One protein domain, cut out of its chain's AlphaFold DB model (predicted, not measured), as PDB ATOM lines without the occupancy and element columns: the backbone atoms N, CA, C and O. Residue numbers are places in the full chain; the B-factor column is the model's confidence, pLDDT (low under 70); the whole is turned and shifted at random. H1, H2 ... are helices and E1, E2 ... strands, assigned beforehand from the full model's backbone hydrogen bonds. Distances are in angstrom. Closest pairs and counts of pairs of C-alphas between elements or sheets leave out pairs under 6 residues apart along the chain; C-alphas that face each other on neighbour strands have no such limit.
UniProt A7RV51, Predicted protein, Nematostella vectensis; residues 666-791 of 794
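What this domain is: This is residues 666 to 791 of the 794 residues of the protein "Predicted protein" of Nematostella vectensis (UniProt A7RV51). Two sheets stand partly face to face, E1 E2 E4 E8 E9 and E3 E7 E6 E5, with the helix H2 packing on the edge strands E9 and E5 at one side. The small helix H1 sits near the ends of strands E2 and E4, and residues 669 to 682 loop round the opposite side, by E1 and E3. The printed part has 126 residues, with two named helices and nine named strands in the order E1 E2 E3 E4 H1 E5 E6 E7 E8 E9 H2, class mixed. Both sheets are mixed, and the whole is compact, with a radius of gyration of the C-alphas of 13.5 A and spans of 40 by 34 by 28 A.

How they stand to each other: Begin at E1, residues 666 to 668, an edge strand parallel to E2, residues 683 to 686; N 666 and O 683 are 2.8 A apart, within hydrogen-bond range. E2 is parallel to E4, residues 707 to 710, with N 709 to O 684 at 2.7 A. E4 is parallel to E8, residues 759 to 762, with N 761 to O 708 at 2.8 A. E8 forms a hairpin with E9, residues 767 to 770, with N 760 to O 769 at 2.8 A. In the other, strongly twisted sheet, E3, residues 696 to 700, is parallel to E7, residues 745 to 755, with N 699 to O 753 at 2.8 A. E5, residues 726 to 732, E6, residues 735 to 742, and E7 form a meander, each strand the antiparallel neighbour of the one before, with N 730 to O 737 and N 738 to O 752 both at 2.8 A. H1, residues 712 to 718, only grazes both sheets. H2, residues 780 to 789, makes two layers with the sheet E1 E2 E4 E8 E9, a helix on one face, at a height over the sheet of 8.1 A; its closest C-alphas to E9 are Tyr 784 and Val 768, 5.6 A. The closest C-alphas of H2 and E5 are those of Gly 781 and Leu 727, 5.0 A. In H1 and H2 every O i to N i+4 pair is within hydrogen-bond range.

Where its parts are: Find C-alpha 666 at (46.281, -36.212, 28.123), where E1 begins. E5 runs 17.1 A, E6 21.7 A and E7 28.1 A, bending by 52 degrees at residue 748. H2 runs 14.4 A, from C-alpha 780 at (27.865, -29.002, 32.771) to C-alpha 789 at (20.087, -36.788, 23.513).

The domain as a whole: The C-alphas farthest apart, those of Asp 679 and Ser 744, are 40.6 A apart. The printed part has no cut, and the link E1 to E2 is long. Mean pLDDT of the printed part is 79.4; 25 residues are under 70, among them 689 to 695 and 788 to 791.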
ATOM      1  N   TYR A 666      46.006 -35.948  26.716       77.25
ATOM      2  CA  TYR A 666      46.281 -36.212  28.123       77.25
ATOM      3  C   TYR A 666      45.098 -36.927  28.774       77.25
ATOM      4  O   TYR A 666      43.932 -36.623  28.509       77.25
ATOM      5  N   LYS A 667      45.386 -37.899  29.642       77.00
ATOM      6  CA  LYS A 667      44.383 -38.541  30.501       77.00
ATOM      7  C   LYS A 667      44.537 -37.953  31.896       77.00
ATOM      8  O   LYS A 667      45.506 -38.274  32.574       77.00
ATOM      9  N   PHE A 668      43.606 -37.096  32.291       75.88
ATOM     10  CA  PHE A 668      43.610 -36.475  33.604       75.88
ATOM     11  C   PHE A 668      42.782 -37.322  34.571       75.88
ATOM     12  O   PHE A 668      41.576 -37.507  34.393       75.88
ATOM     13  N   GLU A 669      43.457 -37.862  35.577       72.44
ATOM     14  CA  GLU A 669      42.856 -38.408  36.791       72.44
ATOM     15  C   GLU A 669      43.214 -37.435  37.925       72.44
ATOM     16  O   GLU A 669      44.263 -36.796  37.843       72.44
ATOM     17  N   PHE A 670      42.387 -37.322  38.972       66.62
ATOM     18  CA  PHE A 670      42.602 -36.345  40.051       66.62
ATOM     19  C   PHE A 670      43.778 -36.714  40.979       66.62
ATOM     20  O   PHE A 670      43.611 -36.897  42.186       66.62
ATOM     21  N   LEU A 671      44.980 -36.844  40.426       65.06
ATOM     22  CA  LEU A 671      46.196 -37.306  41.090       65.06
ATOM     23  C   LEU A 671      47.241 -36.186  41.258       65.06
ATOM     24  O   LEU A 671      48.115 -36.316  42.109       65.06
ATOM     25  N   GLY A 672      47.138 -35.093  40.493       67.50
ATOM     26  CA  GLY A 672      48.038 -33.935  40.534       67.50
ATOM     27  C   GLY A 672      47.714 -32.923  39.429       67.50
ATOM     28  O   GLY A 672      46.848 -33.188  38.597       67.50
ATOM     29  N   ASP A 673      48.396 -31.778  39.425       78.75
ATOM     30  CA  ASP A 673      48.199 -30.725  38.419       78.75
ATOM     31  C   ASP A 673      48.731 -31.134  37.037       78.75
ATOM     32  O   ASP A 673      49.742 -31.828  36.916       78.75
ATOM     33  N   LEU A 674      48.071 -30.654  35.982       81.00
ATOM     34  CA  LEU A 674      48.513 -30.783  34.596       81.00
ATOM     35  C   LEU A 674      48.941 -29.407  34.079       81.00
ATOM     36  O   LEU A 674      48.093 -28.570  33.800       81.00
ATOM     37  N   THR A 675      50.248 -29.180  33.939       78.25
ATOM     38  CA  THR A 675      50.838 -27.903  33.470       78.25
ATOM     39  C   THR A 675      51.768 -28.077  32.257       78.25
ATOM     40  O   THR A 675      52.514 -27.173  31.864       78.25
ATOM     41  N   THR A 676      51.750 -29.268  31.652       74.19
ATOM     42  CA  THR A 676      52.651 -29.677  30.563       74.19
ATOM     43  C   THR A 676      52.050 -29.501  29.168       74.19
ATOM     44  O   THR A 676      52.584 -30.081  28.229       74.19
ATOM     45  N   GLY A 677      50.954 -28.744  29.021       68.44
ATOM     46  CA  GLY A 677      50.346 -28.475  27.713       68.44
ATOM     47  C   GLY A 677      51.334 -27.885  26.699       68.44
ATOM     48  O   GLY A 677      52.407 -27.390  27.059       68.44
ATOM     49  N   THR A 678      50.989 -27.959  25.419       68.06
ATOM     50  CA  THR A 678      51.793 -27.447  24.304       68.06
ATOM     51  C   THR A 678      51.061 -26.315  23.593       68.06
ATOM     52  O   THR A 678      49.844 -26.235  23.675       68.06
ATOM     53  N   ASP A 679      51.766 -25.510  22.795       68.50
ATOM     54  CA  ASP A 679      51.154 -24.422  22.009       68.50
ATOM     55  C   ASP A 679      50.319 -24.928  20.797       68.50
ATOM     56  O   ASP A 679      50.074 -24.205  19.827       68.50
ATOM     57  N   ARG A 680      49.922 -26.211  20.794       66.44
ATOM     58  CA  ARG A 680      49.151 -26.881  19.729       66.44
ATOM     59  C   ARG A 680      47.673 -27.007  20.123       66.44
ATOM     60  O   ARG A 680      47.172 -26.297  20.979       66.44
ATOM     61  N   GLN A 681      46.900 -27.844  19.422       71.50
ATOM     62  CA  GLN A 681      45.512 -28.134  19.816       71.50
ATOM     63  C   GLN A 681      45.474 -29.422  20.631       71.50
ATOM     64  O   GLN A 681      45.303 -30.505  20.066       71.50
ATOM     65  N   ASP A 682      45.643 -29.298  21.940       75.00
ATOM     66  CA  ASP A 682      45.681 -30.437  22.847       75.00
ATOM     67  C   ASP A 682      44.274 -30.846  23.322       75.00
ATOM     68  O   ASP A 682      43.316 -30.059  23.317       75.00
ATOM     69  N   LEU A 683      44.142 -32.107  23.741       80.69
ATOM     70  CA  LEU A 683      42.917 -32.661  24.318       80.69
ATOM     71  C   LEU A 683      43.190 -33.238  25.707       80.69
ATOM     72  O   LEU A 683      43.988 -34.163  25.846       80.69
ATOM     73  N   VAL A 684      42.435 -32.802  26.713       86.62
ATOM     74  CA  VAL A 684      42.445 -33.427  28.044       86.62
ATOM     75  C   VAL A 684      41.179 -34.236  28.248       86.62
ATOM     76  O   VAL A 684      40.082 -33.701  28.160       86.62
ATOM     77  N   LYS A 685      41.313 -35.524  28.555       86.50
ATOM     78  CA  LYS A 685      40.194 -36.395  28.934       86.50
ATOM     79  C   LYS A 685      40.129 -36.500  30.453       86.50
ATOM     80  O   LYS A 685      41.028 -37.107  31.034       86.50
ATOM     81  N   ILE A 686      39.090 -35.946  31.080       86.38
ATOM     82  CA  ILE A 686      38.887 -36.051  32.535       86.38
ATOM     83  C   ILE A 686      38.229 -37.386  32.844       86.38
ATOM     84  O   ILE A 686      37.158 -37.657  32.314       86.38
ATOM     85  N   LYS A 687      38.827 -38.183  33.726       83.25
ATOM     86  CA  LYS A 687      38.318 -39.484  34.182       83.25
ATOM     87  C   LYS A 687      37.913 -39.475  35.652       83.25
ATOM     88  O   LYS A 687      38.309 -38.583  36.404       83.25
ATOM     89  N   LYS A 688      37.175 -40.501  36.086       78.81
ATOM     90  CA  LYS A 688      36.919 -40.718  37.515       78.81
ATOM     91  C   LYS A 688      38.248 -41.024  38.230       78.81
ATOM     92  O   LYS A 688      39.020 -41.854  37.746       78.81
ATOM     93  N   PRO A 689      38.536 -40.425  39.396       65.50
ATOM     94  CA  PRO A 689      39.708 -40.792  40.172       65.50
ATOM     95  C   PRO A 689      39.542 -42.158  40.838       65.50
ATOM     96  O   PRO A 689      38.453 -42.567  41.248       65.50
ATOM     97  N   ARG A 690      40.668 -42.860  40.982       60.97
ATOM     98  CA  ARG A 690      40.726 -44.204  41.576       60.97
ATOM     99  C   ARG A 690      40.697 -44.203  43.110       60.97
ATOM    100  O   ARG A 690      40.420 -45.241  43.704       60.97
ATOM    101  N   HIS A 691      40.942 -43.056  43.749       59.03
ATOM    102  CA  HIS A 691      41.001 -42.902  45.209       59.03
ATOM    103  C   HIS A 691      40.164 -41.699  45.684       59.03
ATOM    104  O   HIS A 691      40.019 -40.717  44.955       59.03
ATOM    105  N   ARG A 692      39.602 -41.775  46.903       55.66
ATOM    106  CA  ARG A 692      38.852 -40.675  47.542       55.66
ATOM    107  C   ARG A 692      39.827 -39.604  48.044       55.66
ATOM    108  O   ARG A 692      40.214 -39.637  49.205       55.66
ATOM    109  N   ASN A 693      40.212 -38.671  47.180       55.59
ATOM    110  CA  ASN A 693      41.024 -37.520  47.571       55.59
ATOM    111  C   ASN A 693      40.231 -36.227  47.385       55.59
ATOM    112  O   ASN A 693      39.910 -35.863  46.260       55.59
ATOM    113  N   THR A 694      39.967 -35.498  48.464       55.66
ATOM    114  CA  THR A 694      39.635 -34.070  48.376       55.66
ATOM    115  C   THR A 694      40.891 -33.319  47.937       55.66
ATOM    116  O   THR A 694      41.871 -33.283  48.680       55.66
ATOM    117  N   ALA A 695      40.889 -32.756  46.731       62.91
ATOM    118  CA  ALA A 695      42.006 -31.976  46.211       62.91
ATOM    119  C   ALA A 695      41.491 -30.856  45.299       62.91
ATOM    120  O   ALA A 695      40.567 -31.072  44.510       62.91
ATOM    121  N   VAL A 696      42.100 -29.676  45.430       76.19
ATOM    122  CA  VAL A 696      42.037 -28.601  44.435       76.19
ATOM    123  C   VAL A 696      43.187 -28.848  43.465       76.19
ATOM    124  O   VAL A 696      44.319 -29.018  43.915       76.19
ATOM    125  N   GLN A 697      42.900 -28.925  42.169       85.19
ATOM    126  CA  GLN A 697      43.892 -29.197  41.126       85.19
ATOM    127  C   GLN A 697      43.759 -28.215  39.972       85.19
ATOM    128  O   GLN A 697      42.703 -27.625  39.771       85.19
ATOM    129  N   THR A 698      44.823 -28.071  39.192       86.06
ATOM    130  CA  THR A 698      44.883 -27.169  38.044       86.06
ATOM    131  C   THR A 698      45.158 -27.941  36.761       86.06
ATOM    132  O   THR A 698      46.088 -28.742  36.688       86.06
ATOM    133  N   ILE A 699      44.366 -27.664  35.726       88.19
ATOM    134  CA  ILE A 699      44.641 -28.018  34.334       88.19
ATOM    135  C   ILE A 699      44.986 -26.722  33.602       88.19
ATOM    136  O   ILE A 699      44.103 -25.913  33.322       88.19
ATOM    137  N   ASP A 700      46.259 -26.536  33.275       88.06
ATOM    138  CA  ASP A 700      46.750 -25.447  32.440       88.06
ATOM    139  C   ASP A 700      47.381 -26.005  31.163       88.06
ATOM    140  O   ASP A 700      48.444 -26.634  31.171       88.06
ATOM    141  N   MET A 701      46.686 -25.773  30.051       80.25
ATOM    142  CA  MET A 701      47.042 -26.328  28.749       80.25
ATOM    143  C   MET A 701      47.956 -25.432  27.915       80.25
ATOM    144  O   MET A 701      48.192 -25.761  26.757       80.25
ATOM    145  N   ARG A 702      48.490 -24.343  28.491       81.56
ATOM    146  CA  ARG A 702      49.241 -23.311  27.750       81.56
ATOM    147  C   ARG A 702      48.451 -22.791  26.540       81.56
ATOM    148  O   ARG A 702      47.230 -22.904  26.501       81.56
ATOM    149  N   GLU A 703      49.107 -22.156  25.575       70.25
ATOM    150  CA  GLU A 703      48.429 -21.547  24.430       70.25
ATOM    151  C   GLU A 703      47.871 -22.600  23.453       70.25
ATOM    152  O   GLU A 703      48.232 -23.767  23.501       70.25
ATOM    153  N   GLY A 704      46.943 -22.217  22.568       64.50
ATOM    154  CA  GLY A 704      46.392 -23.132  21.558       64.50
ATOM    155  C   GLY A 704      44.867 -23.221  21.509       64.50
ATOM    156  O   GLY A 704      44.144 -22.408  22.087       64.50
ATOM    157  N   ALA A 705      44.328 -24.164  20.726       72.69
ATOM    158  CA  ALA A 705      42.880 -24.418  20.643       72.69
ATOM    159  C   ALA A 705      42.489 -25.665  21.443       72.69
ATOM    160  O   ALA A 705      41.952 -26.634  20.902       72.69
ATOM    161  N   ASN A 706      42.805 -25.609  22.735       79.88
ATOM    162  CA  ASN A 706      42.731 -26.742  23.644       79.88
ATOM    163  C   ASN A 706      41.291 -27.073  24.023       79.88
ATOM    164  O   ASN A 706      40.436 -26.186  24.162       79.88
ATOM    165  N   ARG A 707      41.025 -28.369  24.183       85.62
ATOM    166  CA  ARG A 707      39.698 -28.884  24.516       85.62
ATOM    167  C   ARG A 707      39.745 -29.784  25.741       85.62
ATOM    168  O   ARG A 707      40.677 -30.567  25.918       85.62
ATOM    169  N   LEU A 708      38.695 -29.702  26.545       90.25
ATOM    170  CA  LEU A 708      38.460 -30.564  27.695       90.25
ATOM    171  C   LEU A 708      37.336 -31.545  27.360       90.25
ATOM    172  O   LEU A 708      36.271 -31.130  26.923       90.25
ATOM    173  N   MET A 709      37.555 -32.840  27.542       89.88
ATOM    174  CA  MET A 709      36.569 -33.885  27.283       89.88
ATOM    175  C   MET A 709      36.036 -34.455  28.593       89.88
ATOM    176  O   MET A 709      36.787 -35.058  29.367       89.88
ATOM    177  N   LEU A 710      34.728 -34.311  28.787       89.19
ATOM    178  CA  LEU A 710      33.964 -34.987  29.827       89.19
ATOM    179  C   LEU A 710      33.726 -36.438  29.403       89.19
ATOM    180  O   LEU A 710      33.212 -36.698  28.309       89.19
ATOM    181  N   THR A 711      34.140 -37.382  30.249       86.19
ATOM    182  CA  THR A 711      34.086 -38.816  29.938       86.19
ATOM    183  C   THR A 711      32.844 -39.496  30.496       86.19
ATOM    184  O   THR A 711      32.311 -39.093  31.527       86.19
ATOM    185  N   GLU A 712      32.412 -40.580  29.857       83.56
ATOM    186  CA  GLU A 712      31.392 -41.484  30.400       83.56
ATOM    187  C   GLU A 712      31.859 -42.078  31.729       83.56
ATOM    188  O   GLU A 712      31.077 -42.239  32.660       83.56
ATOM    189  N   ASP A 713      33.157 -42.368  31.827       83.88
ATOM    190  CA  ASP A 713      33.799 -42.844  33.049       83.88
ATOM    191  C   ASP A 713      33.626 -41.851  34.209       83.88
ATOM    192  O   ASP A 713      33.259 -42.251  35.311       83.88
ATOM    193  N   LEU A 714      33.800 -40.548  33.961       86.19
ATOM    194  CA  LEU A 714      33.551 -39.499  34.950       86.19
ATOM    195  C   LEU A 714      32.067 -39.430  35.342       86.19
ATOM    196  O   LEU A 714      31.735 -39.456  36.531       86.19
ATOM    197  N   MET A 715      31.183 -39.362  34.345       86.25
ATOM    198  CA  MET A 715      29.749 -39.132  34.545       86.25
ATOM    199  C   MET A 715      29.078 -40.305  35.261       86.25
ATOM    200  O   MET A 715      28.451 -40.129  36.309       86.25
ATOM    201  N   ASN A 716      29.287 -41.526  34.766       84.12
ATOM    202  CA  ASN A 716      28.770 -42.745  35.387       84.12
ATOM    203  C   ASN A 716      29.487 -43.036  36.707       84.12
ATOM    204  O   ASN A 716      28.866 -43.435  37.695       84.12
ATOM    205  N   GLY A 717      30.795 -42.774  36.746       76.94
ATOM    206  CA  GLY A 717      31.650 -42.998  37.897       76.94
ATOM    207  C   GLY A 717      31.225 -42.242  39.148       76.94
ATOM    208  O   GLY A 717      31.307 -42.804  40.245       76.94
ATOM    209  N   TYR A 718      30.752 -41.007  38.985       77.62
ATOM    210  CA  TYR A 718      30.175 -40.212  40.066       77.62
ATOM    211  C   TYR A 718      28.654 -40.250  40.123       77.62
ATOM    212  O   TYR A 718      28.107 -39.775  41.111       77.62
ATOM    213  N   SER A 719      27.979 -40.859  39.147       81.56
ATOM    214  CA  SER A 719      26.517 -40.817  39.020       81.56
ATOM    215  C   SER A 719      25.990 -39.381  38.889       81.56
ATOM    216  O   SER A 719      25.006 -39.016  39.536       81.56
ATOM    217  N   ILE A 720      26.672 -38.567  38.077       84.06
ATOM    218  CA  ILE A 720      26.268 -37.190  37.770       84.06
ATOM    219  C   ILE A 720      25.013 -37.243  36.899       84.06
ATOM    220  O   ILE A 720      25.013 -37.867  35.837       84.06
ATOM    221  N   ARG A 721      23.932 -36.628  37.378       77.88
ATOM    222  CA  ARG A 721      22.620 -36.591  36.718       77.88
ATOM    223  C   ARG A 721      21.752 -35.489  37.331       77.88
ATOM    224  O   ARG A 721      21.981 -35.149  38.495       77.88
ATOM    225  N   PRO A 722      20.717 -35.007  36.622       68.25
ATOM    226  CA  PRO A 722      19.745 -34.081  37.197       68.25
ATOM    227  C   PRO A 722      19.171 -34.618  38.522       68.25
ATOM    228  O   PRO A 722      18.721 -35.763  38.589       68.25
ATOM    229  N   GLY A 723      19.241 -33.818  39.591       63.50
ATOM    230  CA  GLY A 723      18.780 -34.185  40.942       63.50
ATOM    231  C   GLY A 723      19.701 -35.124  41.742       63.50
ATOM    232  O   GLY A 723      19.329 -35.551  42.832       63.50
ATOM    233  N   GLY A 724      20.879 -35.475  41.213       72.50
ATOM    234  CA  GLY A 724      21.912 -36.265  41.890       72.50
ATOM    235  C   GLY A 724      23.158 -35.441  42.217       72.50
ATOM    236  O   GLY A 724      23.069 -34.275  42.586       72.50
ATOM    237  N   ARG A 725      24.342 -36.048  42.076       81.94
ATOM    238  CA  ARG A 725      25.618 -35.317  42.135       81.94
ATOM    239  C   ARG A 725      25.739 -34.358  40.958       81.94
ATOM    240  O   ARG A 725      25.296 -34.689  39.858       81.94
ATOM    241  N   THR A 726      26.366 -33.213  41.191       85.00
ATOM    242  CA  THR A 726      26.453 -32.126  40.213       85.00
ATOM    243  C   THR A 726      27.877 -31.947  39.695       85.00
ATOM    244  O   THR A 726      28.860 -32.239  40.385       85.00
ATOM    245  N   LEU A 727      27.965 -31.488  38.446       89.50
ATOM    246  CA  LEU A 727      29.186 -31.048  37.783       89.50
ATOM    247  C   LEU A 727      28.929 -29.630  37.283       89.50
ATOM    248  O   LEU A 727      28.287 -29.459  36.250       89.50
ATOM    249  N   HIS A 728      29.392 -28.627  38.020       91.38
ATOM    250  CA  HIS A 728      29.190 -27.224  37.657       91.38
ATOM    251  C   HIS A 728      30.489 -26.589  37.177       91.38
ATOM    252  O   HIS A 728      31.576 -26.951  37.619       91.38
ATOM    253  N   LEU A 729      30.370 -25.613  36.285       92.69
ATOM    254  CA  LEU A 729      31.434 -24.681  35.961       92.69
ATOM    255  C   LEU A 729      31.144 -23.356  36.656       92.69
ATOM    256  O   LEU A 729      30.110 -22.737  36.427       92.69
ATOM    257  N   ASN A 730      32.073 -22.906  37.486       92.81
ATOM    258  CA  ASN A 730      31.935 -21.683  38.257       92.81
ATOM    259  C   ASN A 730      33.102 -20.733  37.985       92.81
ATOM    260  O   ASN A 730      34.194 -21.179  37.637       92.81
ATOM    261  N   ASN A 731      32.895 -19.429  38.158       90.38
ATOM    262  CA  ASN A 731      33.971 -18.445  38.086       90.38
ATOM    263  C   ASN A 731      34.288 -17.947  39.498       90.38
ATOM    264  O   ASN A 731      33.475 -17.268  40.125       90.38
ATOM    265  N   LYS A 732      35.462 -18.306  40.022       87.00
ATOM    266  CA  LYS A 732      35.890 -17.957  41.380       87.00
ATOM    267  C   LYS A 732      37.154 -17.125  41.315       87.00
ATOM    268  O   LYS A 732      38.206 -17.615  40.925       87.00
ATOM    269  N   GLY A 733      37.046 -15.852  41.696       80.31
ATOM    270  CA  GLY A 733      38.197 -14.946  41.720       80.31
ATOM    271  C   GLY A 733      38.836 -14.714  40.345       80.31
ATOM    272  O   GLY A 733      40.033 -14.457  40.283       80.31
ATOM    273  N   GLY A 734      38.063 -14.821  39.257       82.06
ATOM    274  CA  GLY A 734      38.554 -14.675  37.882       82.06
ATOM    275  C   GLY A 734      39.042 -15.976  37.240       82.06
ATOM    276  O   GLY A 734      39.378 -15.971  36.056       82.06
ATOM    277  N   GLU A 735      39.050 -17.091  37.973       88.94
ATOM    278  CA  GLU A 735      39.419 -18.404  37.451       88.94
ATOM    279  C   GLU A 735      38.185 -19.284  37.228       88.94
ATOM    280  O   GLU A 735      37.255 -19.310  38.038       88.94
ATOM    281  N   TRP A 736      38.186 -20.033  36.125       93.06
ATOM    282  CA  TRP A 736      37.157 -21.028  35.842       93.06
ATOM    283  C   TRP A 736      37.445 -22.308  36.623       93.06
ATOM    284  O   TRP A 736      38.521 -22.890  36.497       93.06
ATOM    285  N   VAL A 737      36.474 -22.754  37.417       92.69
ATOM    286  CA  VAL A 737      36.583 -23.914  38.302       92.69
ATOM    287  C   VAL A 737      35.477 -24.904  37.974       92.69
ATOM    288  O   VAL A 737      34.294 -24.583  38.060       92.69
ATOM    289  N   LEU A 738      35.867 -26.120  37.616       90.50
ATOM    290  CA  LEU A 738      34.977 -27.256  37.457       90.50
ATOM    291  C   LEU A 738      34.780 -27.919  38.827       90.50
ATOM    292  O   LEU A 738      35.718 -28.452  39.420       90.50
ATOM    293  N   GLU A 739      33.555 -27.842  39.334       89.81
ATOM    294  CA  GLU A 739      33.154 -28.278  40.665       89.81
ATOM    295  C   GLU A 739      32.358 -29.578  40.576       89.81
ATOM    296  O   GLU A 739      31.242 -29.605  40.060       89.81
ATOM    297  N   ILE A 740      32.909 -30.657  41.132       86.44
ATOM    298  CA  ILE A 740      32.159 -31.897  41.353       86.44
ATOM    299  C   ILE A 740      31.699 -31.902  42.803       86.44
ATOM    300  O   ILE A 740      32.523 -31.771  43.720       86.44
ATOM    301  N   ARG A 741      30.385 -32.020  43.005       84.19
ATOM    302  CA  ARG A 741      29.742 -31.954  44.322       84.19
ATOM    303  C   ARG A 741      28.721 -33.064  44.506       84.19
ATOM    304  O   ARG A 741      28.055 -33.487  43.562       84.19
ATOM    305  N   ASP A 742      28.561 -33.492  45.751       80.31
ATOM    306  CA  ASP A 742      27.382 -34.225  46.201       80.31
ATOM    307  C   ASP A 742      26.489 -33.277  47.019       80.31
ATOM    308  O   ASP A 742      26.876 -32.880  48.115       80.31
ATOM    309  N   PRO A 743      25.302 -32.883  46.521       70.06
ATOM    310  CA  PRO A 743      24.403 -31.999  47.265       70.06
ATOM    311  C   PRO A 743      23.947 -32.586  48.607       70.06
ATOM    312  O   PRO A 743      23.514 -31.849  49.487       70.06
ATOM    313  N   SER A 744      24.030 -33.913  48.760       70.50
ATOM    314  CA  SER A 744      23.572 -34.649  49.939       70.50
ATOM    315  C   SER A 744      24.685 -34.997  50.936       70.50
ATOM    316  O   SER A 744      24.394 -35.523  52.010       70.50
ATOM    317  N   SER A 745      25.954 -34.712  50.612       70.44
ATOM    318  CA  SER A 745      27.103 -35.025  51.469       70.44
ATOM    319  C   SER A 745      28.291 -34.091  51.220       70.44
ATOM    320  O   SER A 745      28.683 -33.840  50.084       70.44
ATOM    321  N   SER A 746      28.946 -33.637  52.291       67.00
ATOM    322  CA  SER A 746      30.193 -32.862  52.209       67.00
ATOM    323  C   SER A 746      31.417 -33.685  51.787       67.00
ATOM    324  O   SER A 746      32.477 -33.111  51.541       67.00
ATOM    325  N   ASP A 747      31.295 -35.012  51.714       69.12
ATOM    326  CA  ASP A 747      32.433 -35.922  51.550       69.12
ATOM    327  C   ASP A 747      32.972 -35.966  50.114       69.12
ATOM    328  O   ASP A 747      34.078 -36.457  49.878       69.12
ATOM    329  N   LEU A 748      32.205 -35.458  49.140       74.38
ATOM    330  CA  LEU A 748      32.613 -35.383  47.742       74.38
ATOM    331  C   LEU A 748      32.750 -33.930  47.289       74.38
ATOM    332  O   LEU A 748      31.781 -33.288  46.877       74.38
ATOM    333  N   ARG A 749      33.990 -33.438  47.321       78.38
ATOM    334  CA  ARG A 749      34.348 -32.095  46.874       78.38
ATOM    335  C   ARG A 749      35.636 -32.131  46.056       78.38
ATOM    336  O   ARG A 749      36.721 -32.264  46.620       78.38
ATOM    337  N   HIS A 750      35.504 -32.002  44.738       83.00
ATOM    338  CA  HIS A 750      36.642 -31.837  43.833       83.00
ATOM    339  C   HIS A 750      36.524 -30.522  43.078       83.00
ATOM    340  O   HIS A 750      35.468 -30.240  42.510       83.00
ATOM    341  N   ASP A 751      37.616 -29.762  43.075       86.81
ATOM    342  CA  ASP A 751      37.732 -28.490  42.369       86.81
ATOM    343  C   ASP A 751      38.870 -28.586  41.367       86.81
ATOM    344  O   ASP A 751      40.005 -28.883  41.742       86.81
ATOM    345  N   VAL A 752      38.558 -28.343  40.095       88.25
ATOM    346  CA  VAL A 752      39.555 -28.295  39.023       88.25
ATOM    347  C   VAL A 752      39.560 -26.913  38.408       88.25
ATOM    348  O   VAL A 752      38.626 -26.537  37.705       88.25
ATOM    349  N   ILE A 753      40.623 -26.163  38.651       90.62
ATOM    350  CA  ILE A 753      40.876 -24.891  37.989       90.62
ATOM    351  C   ILE A 753      41.281 -25.198  36.547       90.62
ATOM    352  O   ILE A 753      42.240 -25.935  36.316       90.62
ATOM    353  N   ILE A 754      40.560 -24.652  35.571       91.12
ATOM    354  CA  ILE A 754      40.850 -24.842  34.147       91.12
ATOM    355  C   ILE A 754      41.373 -23.544  33.531       91.12
ATOM    356  O   ILE A 754      40.756 -22.485  33.632       91.12
ATOM    357  N   LYS A 755      42.528 -23.631  32.870       89.62
ATOM    358  CA  LYS A 755      43.202 -22.514  32.204       89.62
ATOM    359  C   LYS A 755      43.479 -22.858  30.749       89.62
ATOM    360  O   LYS A 755      43.799 -23.995  30.404       89.62
ATOM    361  N   ASN A 756      43.330 -21.848  29.895       86.62
ATOM    362  CA  ASN A 756      43.594 -21.928  28.460       86.62
ATOM    363  C   ASN A 756      42.820 -23.033  27.712       86.62
ATOM    364  O   ASN A 756      43.298 -23.598  26.728       86.62
ATOM    365  N   ILE A 757      41.592 -23.318  28.152       88.12
ATOM    366  CA  ILE A 757      40.640 -24.195  27.462       88.12
ATOM    367  C   ILE A 757      39.701 -23.340  26.608       88.12
ATOM    368  O   ILE A 757      39.160 -22.347  27.087       88.12
ATOM    369  N   LYS A 758      39.473 -23.728  25.348       84.00
ATOM    370  CA  LYS A 758      38.506 -23.048  24.466       84.00
ATOM    371  C   LYS A 758      37.138 -23.718  24.451       84.00
ATOM    372  O   LYS A 758      36.137 -23.032  24.272       84.00
ATOM    373  N   GLN A 759      37.084 -25.040  24.592       88.25
ATOM    374  CA  GLN A 759      35.840 -25.811  24.490       88.25
ATOM    375  C   GLN A 759      35.830 -26.989  25.464       88.25
ATOM    376  O   GLN A 759      36.852 -27.656  25.649       88.25
ATOM    377  N   ILE A 760      34.655 -27.278  26.013       90.62
ATOM    378  CA  ILE A 760      34.327 -28.494  26.752       90.62
ATOM    379  C   ILE A 760      33.447 -29.363  25.849       90.62
ATOM    380  O   ILE A 760      32.456 -28.890  25.298       90.62
ATOM    381  N   ILE A 761      33.813 -30.630  25.673       86.25
ATOM    382  CA  ILE A 761      33.156 -31.579  24.765       86.25
ATOM    383  C   ILE A 761      32.817 -32.892  25.481       86.25
ATOM    384  O   ILE A 761      33.408 -33.208  26.513       86.25
ATOM    385  N   ASN A 762      31.906 -33.690  24.924       82.62
ATOM    386  CA  ASN A 762      31.622 -35.045  25.412       82.62
ATOM    387  C   ASN A 762      32.491 -36.112  24.700       82.62
ATOM    388  O   ASN A 762      33.251 -35.800  23.778       82.62
ATOM    389  N   GLU A 763      32.395 -37.387  25.103       77.44
ATOM    390  CA  GLU A 763      33.154 -38.490  24.472       77.44
ATOM    391  C   GLU A 763      32.798 -38.741  23.005       77.44
ATOM    392  O   GLU A 763      33.611 -39.278  22.250       77.44
ATOM    393  N   TYR A 764      31.606 -38.317  22.591       69.19
ATOM    394  CA  TYR A 764      31.144 -38.374  21.208       69.19
ATOM    395  C   TYR A 764      31.618 -37.172  20.387       69.19
ATOM    396  O   TYR A 764      31.318 -37.101  19.196       69.19
ATOM    397  N   PHE A 765      32.418 -36.288  20.993       68.50
ATOM    398  CA  PHE A 765      32.976 -35.074  20.411       68.50
ATOM    399  C   PHE A 765      31.956 -33.957  20.135       68.50
ATOM    400  O   PHE A 765      32.305 -32.981  19.466       68.50
ATOM    401  N   GLU A 766      30.748 -34.043  20.687       70.19
ATOM    402  CA  GLU A 766      29.783 -32.941  20.653       70.19
ATOM    403  C   GLU A 766      30.234 -31.819  21.592       70.19
ATOM    404  O   GLU A 766      30.851 -32.072  22.633       70.19
ATOM    405  N   ASN A 767      29.951 -30.575  21.207       77.06
ATOM    406  CA  ASN A 767      30.233 -29.423  22.053       77.06
ATOM    407  C   ASN A 767      29.261 -29.411  23.238       77.06
ATOM    408  O   ASN A 767      28.054 -29.389  23.033       77.06
ATOM    409  N   VAL A 768      29.799 -29.422  24.455       85.44
ATOM    410  CA  VAL A 768      29.018 -29.267  25.691       85.44
ATOM    411  C   VAL A 768      28.971 -27.794  26.068       85.44
ATOM    412  O   VAL A 768      27.908 -27.271  26.374       85.44
ATOM    413  N   LEU A 769      30.119 -27.111  26.006       87.56
ATOM    414  CA  LEU A 769      30.214 -25.685  26.289       87.56
ATOM    415  C   LEU A 769      31.394 -25.059  25.543       87.56
ATOM    416  O   LEU A 769      32.524 -25.542  25.605       87.56
ATOM    417  N   ASN A 770      31.152 -23.936  24.876       84.88
ATOM    418  CA  ASN A 770      32.219 -23.069  24.393       84.88
ATOM    419  C   ASN A 770      32.613 -22.104  25.517       84.88
ATOM    420  O   ASN A 770      31.762 -21.402  26.046       84.88
ATOM    421  N   MET A 771      33.899 -22.038  25.869       86.06
ATOM    422  CA  MET A 771      34.353 -21.250  27.024       86.06
ATOM    423  C   MET A 771      34.174 -19.737  26.842       86.06
ATOM    424  O   MET A 771      34.225 -18.998  27.818       86.06
ATOM    425  N   ARG A 772      33.958 -19.267  25.604       81.62
ATOM    426  CA  ARG A 772      33.579 -17.869  25.325       81.62
ATOM    427  C   ARG A 772      32.160 -17.530  25.771       81.62
ATOM    428  O   ARG A 772      31.892 -16.372  26.060       81.62
ATOM    429  N   ASP A 773      31.305 -18.542  25.815       84.31
ATOM    430  CA  ASP A 773      29.885 -18.440  26.142       84.31
ATOM    431  C   ASP A 773      29.626 -18.960  27.571       84.31
ATOM    432  O   ASP A 773      28.489 -19.215  27.950       84.31
ATOM    433  N   ALA A 774      30.689 -19.188  28.355       85.69
ATOM    434  CA  ALA A 774      30.589 -19.733  29.701       85.69
ATOM    435  C   ALA A 774      30.043 -18.686  30.677       85.69
ATOM    436  O   ALA A 774      30.597 -17.592  30.805       85.69
ATOM    437  N   GLU A 775      29.009 -19.066  31.421       88.69
ATOM    438  CA  GLU A 775      28.456 -18.278  32.518       88.69
ATOM    439  C   GLU A 775      28.851 -18.895  33.873       88.69
ATOM    440  O   GLU A 775      29.066 -20.111  33.970       88.69
ATOM    441  N   PRO A 776      28.991 -18.093  34.944       87.50
ATOM    442  CA  PRO A 776      29.151 -18.633  36.292       87.50
ATOM    443  C   PRO A 776      27.969 -19.537  36.675       87.50
ATOM    444  O   PRO A 776      26.830 -19.228  36.347       87.50
ATOM    445  N   ASP A 777      28.246 -20.619  37.405       87.56
ATOM    446  CA  ASP A 777      27.259 -21.617  37.857       87.56
ATOM    447  C   ASP A 777      26.559 -22.393  36.721       87.56
ATOM    448  O   ASP A 777      25.396 -22.777  36.815       87.56
ATOM    449  N   THR A 778      27.283 -22.664  35.630       90.06
ATOM    450  CA  THR A 778      26.776 -23.487  34.521       90.06
ATOM    451  C   THR A 778      26.741 -24.971  34.913       90.06
ATOM    452  O   THR A 778      27.788 -25.554  35.202       90.06
ATOM    453  N   ASP A 779      25.577 -25.626  34.837       89.94
ATOM    454  CA  ASP A 779      25.443 -27.080  35.035       89.94
ATOM    455  C   ASP A 779      25.942 -27.863  33.806       89.94
ATOM    456  O   ASP A 779      25.202 -28.197  32.876       89.94
ATOM    457  N   LEU A 780      27.237 -28.186  33.810       89.81
ATOM    458  CA  LEU A 780      27.865 -29.002  32.771       89.81
ATOM    459  C   LEU A 780      27.327 -30.436  32.749       89.81
ATOM    460  O   LEU A 780      27.415 -31.095  31.714       89.81
ATOM    461  N   GLY A 781      26.798 -30.942  33.867       87.50
ATOM    462  CA  GLY A 781      26.190 -32.265  33.929       87.50
ATOM    463  C   GLY A 781      24.907 -32.334  33.104       87.50
ATOM    464  O   GLY A 781      24.737 -33.268  32.317       87.50
ATOM    465  N   ALA A 782      24.047 -31.322  33.232       85.81
ATOM    466  CA  ALA A 782      22.844 -31.174  32.417       85.81
ATOM    467  C   ALA A 782      23.181 -30.975  30.931       85.81
ATOM    468  O   ALA A 782      22.689 -31.736  30.097       85.81
ATOM    469  N   LEU A 783      24.091 -30.047  30.605       85.62
ATOM    470  CA  LEU A 783      24.524 -29.801  29.220       85.62
ATOM    471  C   LEU A 783      25.153 -31.043  28.576       85.62
ATOM    472  O   LEU A 783      24.954 -31.325  27.395       85.62
ATOM    473  N   TYR A 784      25.901 -31.833  29.350       86.06
ATOM    474  CA  TYR A 784      26.448 -33.094  28.869       86.06
ATOM    475  C   TYR A 784      25.342 -34.108  28.540       86.06
ATOM    476  O   TYR A 784      25.427 -34.777  27.509       86.06
ATOM    477  N   MET A 785      24.300 -34.221  29.367       81.62
ATOM    478  CA  MET A 785      23.166 -35.112  29.093       81.62
ATOM    479  C   MET A 785      22.347 -34.641  27.887       81.62
ATOM    480  O   MET A 785      22.043 -35.452  27.016       81.62
ATOM    481  N   GLU A 786      22.092 -33.340  27.760       79.69
ATOM    482  CA  GLU A 786      21.444 -32.753  26.582       79.69
ATOM    483  C   GLU A 786      22.258 -33.027  25.305       79.69
ATOM    484  O   GLU A 786      21.725 -33.489  24.294       79.69
ATOM    485  N   SER A 787      23.586 -32.871  25.373       72.44
ATOM    486  CA  SER A 787      24.483 -33.174  24.250       72.44
ATOM    487  C   SER A 787      24.462 -34.651  23.824       72.44
ATOM    488  O   SER A 787      24.850 -34.972  22.699       72.44
ATOM    489  N   LYS A 788      24.017 -35.563  24.702       69.06
ATOM    490  CA  LYS A 788      23.833 -36.988  24.392       69.06
ATOM    491  C   LYS A 788      22.487 -37.292  23.750       69.06
ATOM    492  O   LYS A 788      22.430 -38.187  22.914       69.06
ATOM    493  N   GLU A 789      21.421 -36.582  24.106       60.94
ATOM    494  CA  GLU A 789      20.087 -36.788  23.513       60.94
ATOM    495  C   GLU A 789      20.048 -36.436  22.016       60.94
ATOM    496  O   GLU A 789      19.212 -36.939  21.264       60.94
ATOM    497  N   LEU A 790      21.014 -35.639  21.553       47.66
ATOM    498  CA  LEU A 790      21.259 -35.345  20.138       47.66
ATOM    499  C   LEU A 790      21.891 -36.521  19.363       47.66
ATOM    500  O   LEU A 790      22.038 -36.456  18.138       47.66
ATOM    501  N   ILE A 791      22.250 -37.610  20.049       47.12
ATOM    502  CA  ILE A 791      22.819 -38.826  19.467       47.12
ATOM    503  C   ILE A 791      21.680 -39.845  19.293       47.12
ATOM    504  O   ILE A 791      21.048 -40.223  20.278       47.12
TER     505      ILE A 791